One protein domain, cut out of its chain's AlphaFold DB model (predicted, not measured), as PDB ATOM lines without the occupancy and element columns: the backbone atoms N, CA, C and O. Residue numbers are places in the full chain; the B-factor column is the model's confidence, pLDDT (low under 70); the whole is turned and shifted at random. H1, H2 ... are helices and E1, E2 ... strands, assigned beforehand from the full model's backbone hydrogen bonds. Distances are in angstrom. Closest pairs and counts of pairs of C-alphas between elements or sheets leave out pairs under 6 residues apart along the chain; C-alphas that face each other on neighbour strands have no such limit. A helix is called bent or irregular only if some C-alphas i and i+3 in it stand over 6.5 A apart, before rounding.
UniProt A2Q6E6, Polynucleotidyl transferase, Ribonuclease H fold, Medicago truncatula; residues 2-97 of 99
ATOM      1  N   TRP A   2     129.268 195.731 137.941       84.56
ATOM      2  CA  TRP A   2     129.638 196.167 139.297       84.56
ATOM      3  C   TRP A   2     128.985 195.349 140.418       84.56
ATOM      4  O   TRP A   2     129.697 194.836 141.265       84.56
ATOM      5  N   ALA A   3     127.669 195.109 140.353       82.50
ATOM      6  CA  ALA A   3     126.983 194.249 141.324       82.50
ATOM      7  C   ALA A   3     127.557 192.818 141.396       82.50
ATOM      8  O   ALA A   3     127.684 192.271 142.484       82.50
ATOM      9  N   LEU A   4     127.947 192.228 140.255       85.75
ATOM     10  CA  LEU A   4     128.592 190.912 140.232       85.75
ATOM     11  C   LEU A   4     129.992 190.978 140.849       85.75
ATOM     12  O   LEU A   4     130.302 190.151 141.694       85.75
ATOM     13  N   ARG A   5     130.805 191.980 140.487       88.81
ATOM     14  CA  ARG A   5     132.131 192.193 141.090       88.81
ATOM     15  C   ARG A   5     132.026 192.308 142.611       88.81
ATOM     16  O   ARG A   5     132.744 191.612 143.315       88.81
ATOM     17  N   SER A   6     131.128 193.156 143.110       83.75
ATOM     18  CA  SER A   6     130.912 193.338 144.548       83.75
ATOM     19  C   SER A   6     130.409 192.063 145.218       83.75
ATOM     20  O   SER A   6     130.866 191.745 146.305       83.75
ATOM     21  N   GLY A   7     129.511 191.314 144.572       83.25
ATOM     22  CA  GLY A   7     129.025 190.039 145.099       83.25
ATOM     23  C   GLY A   7     130.112 188.969 145.189       83.25
ATOM     24  O   GLY A   7     130.166 188.244 146.174       83.25
ATOM     25  N   VAL A   8     130.993 188.892 144.188       87.31
ATOM     26  CA  VAL A   8     132.154 187.991 144.193       87.31
ATOM     27  C   VAL A   8     133.148 188.395 145.281       87.31
ATOM     28  O   VAL A   8     133.559 187.547 146.063       87.31
ATOM     29  N   ALA A   9     133.498 189.681 145.369       86.50
ATOM     30  CA  ALA A   9     134.408 190.185 146.397       86.50
ATOM     31  C   ALA A   9     133.866 189.936 147.814       86.50
ATOM     32  O   ALA A   9     134.581 189.427 148.663       86.50
ATOM     33  N   LEU A  10     132.577 190.202 148.042       83.31
ATOM     34  CA  LEU A  10     131.943 189.955 149.333       83.31
ATOM     35  C   LEU A  10     131.933 188.465 149.699       83.31
ATOM     36  O   LEU A  10     132.150 188.117 150.853       83.31
ATOM     37  N   ALA A  11     131.681 187.580 148.731       83.19
ATOM     38  CA  ALA A  11     131.703 186.141 148.979       83.19
ATOM     39  C   ALA A  11     133.099 185.649 149.398       83.19
ATOM     40  O   ALA A  11     133.200 184.798 150.285       83.19
ATOM     41  N   HIS A  12     134.150 186.229 148.811       84.38
ATOM     42  CA  HIS A  12     135.537 186.014 149.232       84.38
ATOM     43  C   HIS A  12     135.801 186.543 150.639       84.38
ATOM     44  O   HIS A  12     136.297 185.796 151.478       84.38
ATOM     45  N   ASP A  13     135.406 187.785 150.928       85.19
ATOM     46  CA  ASP A  13     135.619 188.416 152.239       85.19
ATOM     47  C   ASP A  13     134.917 187.656 153.379       85.19
ATOM     48  O   ASP A  13     135.424 187.597 154.499       85.19
ATOM     49  N   ILE A  14     133.759 187.045 153.104       82.25
ATOM     50  CA  ILE A  14     133.006 186.222 154.068       82.25
ATOM     51  C   ILE A  14     133.586 184.793 154.175       82.25
ATOM     52  O   ILE A  14     133.250 184.051 155.098       82.25
ATOM     53  N   GLY A  15     134.481 184.390 153.270       81.69
ATOM     54  CA  GLY A  15     135.094 183.059 153.263       81.69
ATOM     55  C   GLY A  15     134.173 181.955 152.739       81.69
ATOM     56  O   GLY A  15     134.324 180.785 153.106       81.69
ATOM     57  N   CYS A  16     133.195 182.294 151.893       82.25
ATOM     58  CA  CYS A  16     132.287 181.311 151.314       82.25
ATOM     59  C   CYS A  16     132.996 180.459 150.255       82.25
ATOM     60  O   CYS A  16     133.361 180.945 149.188       82.25
ATOM     61  N   ARG A  17     133.120 179.153 150.517       83.75
ATOM     62  CA  ARG A  17     133.791 178.217 149.599       83.75
ATOM     63  C   ARG A  17     132.910 177.692 148.472       83.75
ATOM     64  O   ARG A  17     133.459 177.232 147.488       83.75
ATOM     65  N   ASN A  18     131.585 177.730 148.601       83.62
ATOM     66  CA  ASN A  18     130.650 177.238 147.582       83.62
ATOM     67  C   ASN A  18     129.589 178.303 147.301       83.62
ATOM     68  O   ASN A  18     128.734 178.582 148.147       83.62
ATOM     69  N   VAL A  19     129.637 178.910 146.114       83.56
ATOM     70  CA  VAL A  19     128.810 180.083 145.793       83.56
ATOM     71  C   VAL A  19     128.137 179.922 144.439       83.56
ATOM     72  O   VAL A  19     128.756 179.557 143.452       83.56
ATOM     73  N   MET A  20     126.853 180.235 144.348       85.81
ATOM     74  CA  MET A  20     126.102 180.215 143.101       85.81
ATOM     75  C   MET A  20     125.591 181.614 142.780       85.81
ATOM     76  O   MET A  20     124.722 182.162 143.458       85.81
ATOM     77  N   PHE A  21     126.126 182.195 141.713       85.31
ATOM     78  CA  PHE A  21     125.703 183.488 141.196       85.31
ATOM     79  C   PHE A  21     124.553 183.293 140.218       85.31
ATOM     80  O   PHE A  21     124.706 182.697 139.149       85.31
ATOM     81  N   VAL A  22     123.395 183.830 140.583       84.94
ATOM     82  CA  VAL A  22     122.199 183.838 139.748       84.94
ATOM     83  C   VAL A  22     122.095 185.200 139.084       84.94
ATOM     84  O   VAL A  22     121.911 186.215 139.749       84.94
ATOM     85  N   ILE A  23     122.218 185.230 137.764       85.88
ATOM     86  CA  ILE A  23     122.242 186.454 136.966       85.88
ATOM     87  C   ILE A  23     120.934 186.555 136.188       85.88
ATOM     88  O   ILE A  23     120.565 185.623 135.481       85.88
ATOM     89  N   ASP A  24     120.241 187.689 136.263       83.31
ATOM     90  CA  ASP A  24     119.023 187.932 135.471       83.31
ATOM     91  C   ASP A  24     119.313 188.336 134.015       83.31
ATOM     92  O   ASP A  24     118.550 188.052 133.088       83.31
ATOM     93  N   SER A  25     120.460 188.966 133.790       84.44
ATOM     94  CA  SER A  25     120.883 189.474 132.496       84.44
ATOM     95  C   SER A  25     121.586 188.400 131.669       84.44
ATOM     96  O   SER A  25     122.746 188.069 131.911       84.44
ATOM     97  N   HIS A  26     120.918 187.933 130.612       86.38
ATOM     98  CA  HIS A  26     121.491 186.977 129.657       86.38
ATOM     99  C   HIS A  26     122.785 187.500 129.007       86.38
ATOM    100  O   HIS A  26     123.757 186.771 128.839       86.38
ATOM    101  N   VAL A  27     122.824 188.802 128.702       88.06
ATOM    102  CA  VAL A  27     124.008 189.478 128.151       88.06
ATOM    103  C   VAL A  27     125.185 189.394 129.123       88.06
ATOM    104  O   VAL A  27     126.284 189.016 128.729       88.06
ATOM    105  N   LEU A  28     124.955 189.709 130.401       87.44
ATOM    106  CA  LEU A  28     125.999 189.666 131.422       87.44
ATOM    107  C   LEU A  28     126.465 188.233 131.697       87.44
ATOM    108  O   LEU A  28     127.665 187.998 131.802       87.44
ATOM    109  N   PHE A  29     125.532 187.283 131.756       90.00
ATOM    110  CA  PHE A  29     125.830 185.859 131.889       90.00
ATOM    111  C   PHE A  29     126.753 185.373 130.764       90.00
ATOM    112  O   PHE A  29     127.794 184.779 131.038       90.00
ATOM    113  N   ASN A  30     126.430 185.693 129.508       91.31
ATOM    114  CA  ASN A  30     127.250 185.294 128.363       91.31
ATOM    115  C   ASN A  30     128.618 185.976 128.345       91.31
ATOM    116  O   ASN A  30     129.596 185.335 127.970       91.31
ATOM    117  N   MET A  31     128.722 187.238 128.776       93.25
ATOM    118  CA  MET A  31     130.018 187.921 128.877       93.25
ATOM    119  C   MET A  31     130.945 187.233 129.879       93.25
ATOM    120  O   MET A  31     132.108 186.993 129.579       93.25
ATOM    121  N   VAL A  32     130.422 186.876 131.053       92.31
ATOM    122  CA  VAL A  32     131.204 186.187 132.090       92.31
ATOM    123  C   VAL A  32     131.558 184.773 131.638       92.31
ATOM    124  O   VAL A  32     132.718 184.388 131.711       92.31
ATOM    125  N   LYS A  33     130.591 184.023 131.097       92.12
ATOM    126  CA  LYS A  33     130.804 182.646 130.634       92.12
ATOM    127  C   LYS A  33     131.806 182.546 129.477       92.12
ATOM    128  O   LYS A  33     132.585 181.604 129.437       92.12
ATOM    129  N   SER A  34     131.763 183.480 128.527       93.94
ATOM    130  CA  SER A  34     132.694 183.506 127.386       93.94
ATOM    131  C   SER A  34     134.030 184.175 127.706       93.94
ATOM    132  O   SER A  34     134.963 184.076 126.917       93.94
ATOM    133  N   GLY A  35     134.112 184.906 128.821       93.00
ATOM    134  CA  GLY A  35     135.251 185.755 129.153       93.00
ATOM    135  C   GLY A  35     135.463 186.927 128.185       93.00
ATOM    136  O   GLY A  35     136.520 187.558 128.202       93.00
ATOM    137  N   TYR A  36     134.477 187.234 127.339       93.12
ATOM    138  CA  TYR A  36     134.579 188.226 126.275       93.12
ATOM    139  C   TYR A  36     133.467 189.276 126.355       93.12
ATOM    140  O   TYR A  36     132.324 189.006 126.728       93.12
ATOM    141  N   THR A  37     133.792 190.502 125.946       91.62
ATOM    142  CA  THR A  37     132.808 191.560 125.715       91.62
ATOM    143  C   THR A  37     133.218 192.416 124.524       91.62
ATOM    144  O   THR A  37     134.389 192.762 124.370       91.62
ATOM    145  N   SER A  38     132.243 192.802 123.702       88.12
ATOM    146  CA  SER A  38     132.433 193.782 122.628       88.12
ATOM    147  C   SER A  38     132.511 195.224 123.150       88.12
ATOM    148  O   SER A  38     132.902 196.133 122.419       88.12
ATOM    149  N   PHE A  39     132.173 195.462 124.423       88.50
ATOM    150  CA  PHE A  39     132.198 196.787 125.037       88.50
ATOM    151  C   PHE A  39     133.537 197.039 125.732       88.50
ATOM    152  O   PHE A  39     133.740 196.636 126.878       88.50
ATOM    153  N   ILE A  40     134.434 197.783 125.081       87.19
ATOM    154  CA  ILE A  40     135.802 198.002 125.580       87.19
ATOM    155  C   ILE A  40     135.858 198.630 126.981       87.19
ATOM    156  O   ILE A  40     136.691 198.254 127.799       87.19
ATOM    157  N   ARG A  41     134.905 199.516 127.305       87.50
ATOM    158  CA  ARG A  41     134.786 200.146 128.634       87.50
ATOM    159  C   ARG A  41     134.501 199.140 129.752       87.50
ATOM    160  O   ARG A  41     134.756 199.430 130.913       87.50
ATOM    161  N   LEU A  42     133.948 197.978 129.412       88.62
ATOM    162  CA  LEU A  42     133.591 196.926 130.359       88.62
ATOM    163  C   LEU A  42     134.646 195.819 130.420       88.62
ATOM    164  O   LEU A  42     134.588 194.988 131.320       88.62
ATOM    165  N   LEU A  43     135.615 195.816 129.501       90.94
ATOM    166  CA  LEU A  43     136.630 194.770 129.403       90.94
ATOM    167  C   LEU A  43     137.476 194.670 130.675       90.94
ATOM    168  O   LEU A  43     137.746 193.569 131.144       90.94
ATOM    169  N   LEU A  44     137.873 195.810 131.245       90.56
ATOM    170  CA  LEU A  44     138.694 195.838 132.456       90.56
ATOM    171  C   LEU A  44     137.927 195.264 133.656       90.56
ATOM    172  O   LEU A  44     138.429 194.391 134.353       90.56
ATOM    173  N   LEU A  45     136.663 195.665 133.810       91.12
ATOM    174  CA  LEU A  45     135.777 195.163 134.860       91.12
ATOM    175  C   LEU A  45     135.455 193.669 134.688       91.12
ATOM    176  O   LEU A  45     135.331 192.948 135.673       91.12
ATOM    177  N   LEU A  46     135.337 193.187 133.447       93.25
ATOM    178  CA  LEU A  46     135.172 191.763 133.164       93.25
ATOM    179  C   LEU A  46     136.422 190.971 133.564       93.25
ATOM    180  O   LEU A  46     136.291 189.950 134.230       93.25
ATOM    181  N   LYS A  47     137.621 191.458 133.224       93.31
ATOM    182  CA  LYS A  47     138.885 190.822 133.631       93.31
ATOM    183  C   LYS A  47     139.033 190.748 135.149       93.31
ATOM    184  O   LYS A  47     139.445 189.712 135.651       93.31
ATOM    185  N   GLU A  48     138.656 191.802 135.871       92.06
ATOM    186  CA  GLU A  48     138.638 191.788 137.340       92.06
ATOM    187  C   GLU A  48     137.695 190.713 137.889       92.06
ATOM    188  O   GLU A  48     138.080 189.951 138.769       92.06
ATOM    189  N   ILE A  49     136.470 190.622 137.359       92.06
ATOM    190  CA  ILE A  49     135.502 189.599 137.778       92.06
ATOM    191  C   ILE A  49     136.063 188.199 137.523       92.06
ATOM    192  O   ILE A  49     136.002 187.361 138.412       92.06
ATOM    193  N   LEU A  50     136.625 187.947 136.339       93.25
ATOM    194  CA  LEU A  50     137.204 186.645 135.998       93.25
ATOM    195  C   LEU A  50     138.393 186.297 136.897       93.25
ATOM    196  O   LEU A  50     138.474 185.171 137.367       93.25
ATOM    197  N   ALA A  51     139.269 187.260 137.190       91.88
ATOM    198  CA  ALA A  51     140.398 187.055 138.094       91.88
ATOM    199  C   ALA A  51     139.946 186.731 139.527       91.88
ATOM    200  O   ALA A  51     140.558 185.900 140.191       91.88
ATOM    201  N   LEU A  52     138.864 187.357 140.002       89.12
ATOM    202  CA  LEU A  52     138.273 187.021 141.298       89.12
ATOM    203  C   LEU A  52     137.591 185.643 141.282       89.12
ATOM    204  O   LEU A  52     137.622 184.931 142.282       89.12
ATOM    205  N   LEU A  53     136.976 185.259 140.161       89.69
ATOM    206  CA  LEU A  53     136.382 183.932 139.975       89.69
ATOM    207  C   LEU A  53     137.432 182.815 139.945       89.69
ATOM    208  O   LEU A  53     137.175 181.744 140.486       89.69
ATOM    209  N   ASP A  54     138.616 183.083 139.396       90.06
ATOM    210  CA  ASP A  54     139.717 182.118 139.238       90.06
ATOM    211  C   ASP A  54     140.589 181.932 140.499       90.06
ATOM    212  O   ASP A  54     141.604 181.234 140.475       90.06
ATOM    213  N   GLN A  55     140.229 182.559 141.626       84.88
ATOM    214  CA  GLN A  55     140.952 182.349 142.881       84.88
ATOM    215  C   GLN A  55     140.859 180.889 143.345       84.88
ATOM    216  O   GLN A  55     139.829 180.229 143.207       84.88
ATOM    217  N   LYS A  56     141.958 180.383 143.911       74.12
ATOM    218  CA  LYS A  56     142.016 179.035 144.486       74.12
ATOM    219  C   LYS A  56     141.209 179.000 145.791       74.12
ATOM    220  O   LYS A  56     141.028 180.027 146.430       74.12
ATOM    221  N   ASP A  57     140.732 177.813 146.165       81.94
ATOM    222  CA  ASP A  57     140.046 177.519 147.440       81.94
ATOM    223  C   ASP A  57     138.544 177.844 147.538       81.94
ATOM    224  O   ASP A  57     137.953 177.745 148.618       81.94
ATOM    225  N   TRP A  58     137.884 178.109 146.410       86.12
ATOM    226  CA  TRP A  58     136.422 178.129 146.334       86.12
ATOM    227  C   TRP A  58     135.904 177.503 145.038       86.12
ATOM    228  O   TRP A  58     136.618 177.367 144.047       86.12
ATOM    229  N   THR A  59     134.643 177.092 145.055       86.12
ATOM    230  CA  THR A  59     133.895 176.642 143.892       86.12
ATOM    231  C   THR A  59     132.740 177.599 143.656       86.12
ATOM    232  O   THR A  59     132.061 178.043 144.590       86.12
ATOM    233  N   PHE A  60     132.510 177.923 142.386       87.88
ATOM    234  CA  PHE A  60     131.401 178.776 142.006       87.88
ATOM    235  C   PHE A  60     130.560 178.175 140.881       87.88
ATOM    236  O   PHE A  60     131.051 177.480 139.993       87.88
ATOM    237  N   GLY A  61     129.267 178.482 140.913       86.56
ATOM    238  CA  GLY A  61     128.314 178.223 139.844       86.56
ATOM    239  C   GLY A  61     127.792 179.528 139.258       86.56
ATOM    240  O   GLY A  61     127.551 180.494 139.981       86.56
ATOM    241  N   LEU A  62     127.579 179.555 137.946       86.81
ATOM    242  CA  LEU A  62     126.940 180.667 137.245       86.81
ATOM    243  C   LEU A  62     125.628 180.165 136.635       86.81
ATOM    244  O   LEU A  62     125.645 179.240 135.822       86.81
ATOM    245  N   VAL A  63     124.495 180.770 136.992       85.81
ATOM    246  CA  VAL A  63     123.168 180.385 136.479       85.81
ATOM    247  C   VAL A  63     122.440 181.617 135.953       85.81
ATOM    248  O   VAL A  63     122.407 182.655 136.610       85.81
ATOM    249  N   HIS A  64     121.842 181.516 134.766       84.12
ATOM    250  CA  HIS A  64     120.938 182.547 134.251       84.12
ATOM    251  C   HIS A  64     119.515 182.310 134.787       84.12
ATOM    252  O   HIS A  64     119.070 181.165 134.856       84.12
ATOM    253  N   TYR A  65     118.823 183.380 135.194       70.56
ATOM    254  CA  TYR A  65     117.505 183.413 135.858       70.56
ATOM    255  C   TYR A  65     116.350 182.910 134.962       70.56
ATOM    256  O   TYR A  65     115.408 183.634 134.663       70.56
ATOM    257  N   VAL A  66     116.417 181.666 134.499       57.22
ATOM    258  CA  VAL A  66     115.300 180.954 133.851       57.22
ATOM    259  C   VAL A  66     114.817 179.816 134.748       57.22
ATOM    260  O   VAL A  66     113.633 179.493 134.758       57.22
ATOM    261  N   THR A  67     115.704 179.282 135.593       54.12
ATOM    262  CA  THR A  67     115.379 178.211 136.534       54.12
ATOM    263  C   THR A  67     115.962 178.572 137.899       54.12
ATOM    264  O   THR A  67     117.187 178.677 138.011       54.12
ATOM    265  N   PRO A  68     115.148 178.797 138.949       52.84
ATOM    266  CA  PRO A  68     115.688 178.981 140.288       52.84
ATOM    267  C   PRO A  68     116.506 177.738 140.666       52.84
ATOM    268  O   PRO A  68     116.061 176.615 140.396       52.84
ATOM    269  N   PRO A  69     117.704 177.907 141.250       55.25
ATOM    270  CA  PRO A  69     118.517 176.769 141.646       55.25
ATOM    271  C   PRO A  69     117.720 175.901 142.622       55.25
ATOM    272  O   PRO A  69     117.125 176.404 143.580       55.25
ATOM    273  N   ARG A  70     117.676 174.586 142.365       54.16
ATOM    274  CA  ARG A  70     117.112 173.637 143.330       54.16
ATOM    275  C   ARG A  70     117.888 173.805 144.634       54.16
ATOM    276  O   ARG A  70     119.113 173.838 144.605       54.16
ATOM    277  N   LYS A  71     117.152 173.946 145.740       49.09
ATOM    278  CA  LYS A  71     117.658 174.128 147.107       49.09
ATOM    279  C   LYS A  71     118.861 173.197 147.346       49.09
ATOM    280  O   LYS A  71     118.680 171.991 147.481       49.09
ATOM    281  N   GLN A  72     120.071 173.748 147.346       53.16
ATOM    282  CA  GLN A  72     121.279 173.064 147.805       53.16
ATOM    283  C   GLN A  72     121.616 173.640 149.175       53.16
ATOM    284  O   GLN A  72     121.562 174.854 149.360       53.16
ATOM    285  N   VAL A  73     121.868 172.761 150.144       48.66
ATOM    286  CA  VAL A  73     121.912 173.116 151.571       48.66
ATOM    287  C   VAL A  73     123.223 173.815 151.967       48.66
ATOM    288  O   VAL A  73     123.251 174.477 152.991       48.66
ATOM    289  N   ASP A  74     124.240 173.830 151.099       56.09
ATOM    290  CA  ASP A  74     125.576 174.361 151.424       56.09
ATOM    291  C   ASP A  74     126.093 175.401 150.414       56.09
ATOM    292  O   ASP A  74     127.301 175.544 150.217       56.09
ATOM    293  N   VAL A  75     125.190 176.092 149.709       61.97
ATOM    294  CA  VAL A  75     125.567 177.032 148.641       61.97
ATOM    295  C   VAL A  75     125.015 178.425 148.908       61.97
ATOM    296  O   VAL A  75     123.801 178.621 149.000       61.97
ATOM    297  N   LEU A  76     125.906 179.419 148.958       68.94
ATOM    298  CA  LEU A  76     125.509 180.824 148.995       68.94
ATOM    299  C   LEU A  76     124.922 181.228 147.641       68.94
ATOM    300  O   LEU A  76     125.613 181.173 146.628       68.94
ATOM    301  N   ILE A  77     123.661 181.668 147.613       67.25
ATOM    302  CA  ILE A  77     122.999 182.102 146.377       67.25
ATOM    303  C   ILE A  77     123.015 183.632 146.277       67.25
ATOM    304  O   ILE A  77     122.306 184.340 146.995       67.25
ATOM    305  N   CYS A  78     123.789 184.146 145.325       70.19
ATOM    306  CA  CYS A  78     123.931 185.573 145.056       70.19
ATOM    307  C   CYS A  78     123.064 185.981 143.862       70.19
ATOM    308  O   CYS A  78     123.396 185.675 142.718       70.19
ATOM    309  N   TYR A  79     121.966 186.703 144.107       68.62
ATOM    310  CA  TYR A  79     121.112 187.229 143.038       68.62
ATOM    311  C   TYR A  79     121.653 188.556 142.505       68.62
ATOM    312  O   TYR A  79     121.625 189.580 143.185       68.62
ATOM    313  N   ILE A  80     122.104 188.544 141.256       72.31
ATOM    314  CA  ILE A  80     122.561 189.718 140.524       72.31
ATOM    315  C   ILE A  80     121.430 190.167 139.609       72.31
ATOM    316  O   ILE A  80     121.196 189.573 138.557       72.31
ATOM    317  N   SER A  81     120.741 191.224 140.032       66.19
ATOM    318  CA  SER A  81     119.688 191.878 139.259       66.19
ATOM    319  C   SER A  81     120.011 193.342 138.975       66.19
ATOM    320  O   SER A  81     120.926 193.929 139.565       66.19
ATOM    321  N   LYS A  82     119.291 193.950 138.034       58.38
ATOM    322  CA  LYS A  82     119.400 195.383 137.746       58.38
ATOM    323  C   LYS A  82     118.895 196.205 138.944       58.38
ATOM    324  O   LYS A  82     117.694 196.332 139.128       58.38
ATOM    325  N   GLY A  83     119.805 196.803 139.721       53.09
ATOM    326  CA  GLY A  83     119.477 197.827 140.728       53.09
ATOM    327  C   GLY A  83     120.146 197.637 142.094       53.09
ATOM    328  O   GLY A  83     120.742 196.598 142.371       53.09
ATOM    329  N   ILE A  84     120.035 198.654 142.958       51.50
ATOM    330  CA  ILE A  84     120.537 198.659 144.351       51.50
ATOM    331  C   ILE A  84     119.886 197.536 145.183       51.50
ATOM    332  O   ILE A  84     120.529 196.952 146.054       51.50
ATOM    333  N   ASP A  85     118.655 197.147 144.837       54.56
ATOM    334  CA  ASP A  85     117.940 196.018 145.443       54.56
ATOM    335  C   ASP A  85     118.677 194.682 145.318       54.56
ATOM    336  O   ASP A  85     118.533 193.816 146.181       54.56
ATOM    337  N   ALA A  86     119.489 194.497 144.271       54.84
ATOM    338  CA  ALA A  86     120.295 193.290 144.116       54.84
ATOM    339  C   ALA A  86     121.400 193.215 145.172       54.84
ATOM    340  O   ALA A  86     121.627 192.148 145.732       54.84
ATOM    341  N   LEU A  87     122.034 194.345 145.501       52.81
ATOM    342  CA  LEU A  87     123.071 194.413 146.531       52.81
ATOM    343  C   LEU A  87     122.480 194.138 147.923       52.81
ATOM    344  O   LEU A  87     123.024 193.342 148.681       52.81
ATOM    345  N   LEU A  88     121.320 194.734 148.224       54.91
ATOM    346  CA  LEU A  88     120.582 194.513 149.472       54.91
ATOM    347  C   LEU A  88     120.122 193.060 149.627       54.91
ATOM    348  O   LEU A  88     120.256 192.488 150.707       54.91
ATOM    349  N   ARG A  89     119.613 192.435 148.556       58.97
ATOM    350  CA  ARG A  89     119.265 191.005 148.572       58.97
ATOM    351  C   ARG A  89     120.498 190.136 148.755       58.97
ATOM    352  O   ARG A  89     120.435 189.203 149.540       58.97
ATOM    353  N   LEU A  90     121.606 190.459 148.094       58.06
ATOM    354  CA  LEU A  90     122.857 189.712 148.198       58.06
ATOM    355  C   LEU A  90     123.408 189.753 149.629       58.06
ATOM    356  O   LEU A  90     123.689 188.700 150.193       58.06
ATOM    357  N   ILE A  91     123.427 190.930 150.262       59.69
ATOM    358  CA  ILE A  91     123.788 191.095 151.680       59.69
ATOM    359  C   ILE A  91     122.850 190.283 152.584       59.69
ATOM    360  O   ILE A  91     123.310 189.585 153.485       59.69
ATOM    361  N   LYS A  92     121.535 190.315 152.327       57.53
ATOM    362  CA  LYS A  92     120.538 189.588 153.126       57.53
ATOM    363  C   LYS A  92     120.673 188.066 152.994       57.53
ATOM    364  O   LYS A  92     120.534 187.374 153.995       57.53
ATOM    365  N   THR A  93     120.979 187.543 151.803       58.84
ATOM    366  CA  THR A  93     121.226 186.104 151.611       58.84
ATOM    367  C   THR A  93     122.538 185.667 152.257       58.84
ATOM    368  O   THR A  93     122.572 184.605 152.869       58.84
ATOM    369  N   CYS A  94     123.585 186.498 152.190       53.09
ATOM    370  CA  CYS A  94     124.858 186.230 152.866       53.09
ATOM    371  C   CYS A  94     124.693 186.190 154.393       53.09
ATOM    372  O   CYS A  94     125.165 185.262 155.038       53.09
ATOM    373  N   LEU A  95     123.961 187.148 154.974       51.22
ATOM    374  CA  LEU A  95     123.721 187.226 156.421       51.22
ATOM    375  C   LEU A  95     122.892 186.059 156.978       51.22
ATOM    376  O   LEU A  95     123.067 185.692 158.135       51.22
ATOM    377  N   CYS A  96     122.003 185.463 156.181       49.78
ATOM    378  CA  CYS A  96     121.209 184.310 156.616       49.78
ATOM    379  C   CYS A  96     122.013 182.999 156.706       49.78
ATOM    380  O   CYS A  96     121.512 182.053 157.303       49.78
ATOM    381  N   LEU A  97     123.214 182.934 156.120       46.59
ATOM    382  CA  LEU A  97     124.084 181.749 156.123       46.59
ATOM    383  C   LEU A  97     125.152 181.770 157.230       46.59
ATOM    384  O   LEU A  97     125.779 180.749 157.478       46.59
TER     385      LEU A  97
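AT A GLANCE: This is residues 2 to 97 of the 99 residues of the protein "Polynucleotidyl transferase, Ribonuclease H fold" of Medicago truncatula (UniProt A2Q6E6). A small sheet of three parallel strands has helices over one face and no named helix over the other. H1 covers E1 and E3, H2 covers E2, and H4 lies beside the edge strand E3; H3 packs on H1 and H2 as a further helix, not on the sheet. The 96 printed residues have, along the chain, H1, E1, H2, H3, E2, E3 and H4, and the sheet's order is E2, E1, E3. The class is mixed, helices and strands. The whole is compact, with a radius of gyration of the C-alphas of 12.7 A and spans of 37 by 29 by 23 A.

IN THESE COORDINATES: H1, residues 2 to 13, begins with C-alpha 2 at (129.638, 196.167, 139.297) and is 16.2 A long. E1, residues 18 to 23, is 16.4 A long. H2 follows as residues 26 to 34. H3, residues 40 to 53, is 20.1 A long, with C-alpha 40 at (135.802, 198.002, 125.580); it is irregular, but only just: C-alphas 41 and 44 are 7.0 A apart. E2, residues 59 to 64, is 17.2 A long, and E3 is residues 76 to 80. H4, residues 84 to 95, is 16.9 A long and ends with C-alpha 95 at (123.721, 187.226, 156.421).

HOW THE PARTS SIT: E1, the inner strand, is parallel to E2 at 18 degrees, with N 21 and O 61 2.8 A apart, within hydrogen-bond range. E1 is parallel to E3 at 21 degrees, with N 22 and O 78 2.8 A apart, also within range. H1 and H2 on one face of this sheet make two layers. H1 is over E1 and E3 at a height over the sheet of 9.9 A and runs along the strands, at 9 degrees to E1 on the local plane. H2 is over E2 at a height of 8.9 A and only just runs along the strands, at 29.7 degrees to E2 on the local plane. H4 is on the same face as H1, over none of the strands, at a height of 4.3 A, only just above the sheet's level; its closest C-alphas to E3 are those of Leu 90 and Cys 78, 5.3 A apart. H1 and H4 touch, closest at the C-alphas of Ala 3 and Leu 87, 6.5 A, at a shallow tilt of 16 degrees, the same way. H1 and H3 touch, closest at the C-alphas of Arg 5 and Ile 49, 5.4 A, at a shallow tilt of 20 degrees, the same way. H3 touches H2 with residues 46 to 50 alone, at a steep tilt of 64 degrees. E1, H2, H3 and E2 form a strand-helix-strand unit, two parallel neighbour strands with helices between, and its crossover is right-handed. In H1, H2 and H4 every O i to N i+4 pair is within hydrogen-bond range; in H3, 8 of 10 are.

THE WHOLE: The C-alphas of Ile 40 and Val 73 are the two farthest apart, 38.6 A. The printed part has no cut. The link from E2 to E3, 11 residues, is long, and the other links are tight. The mean pLDDT of the printed part is 77.1; residues 66 to 77, 79 and 81 to 97 are under 70.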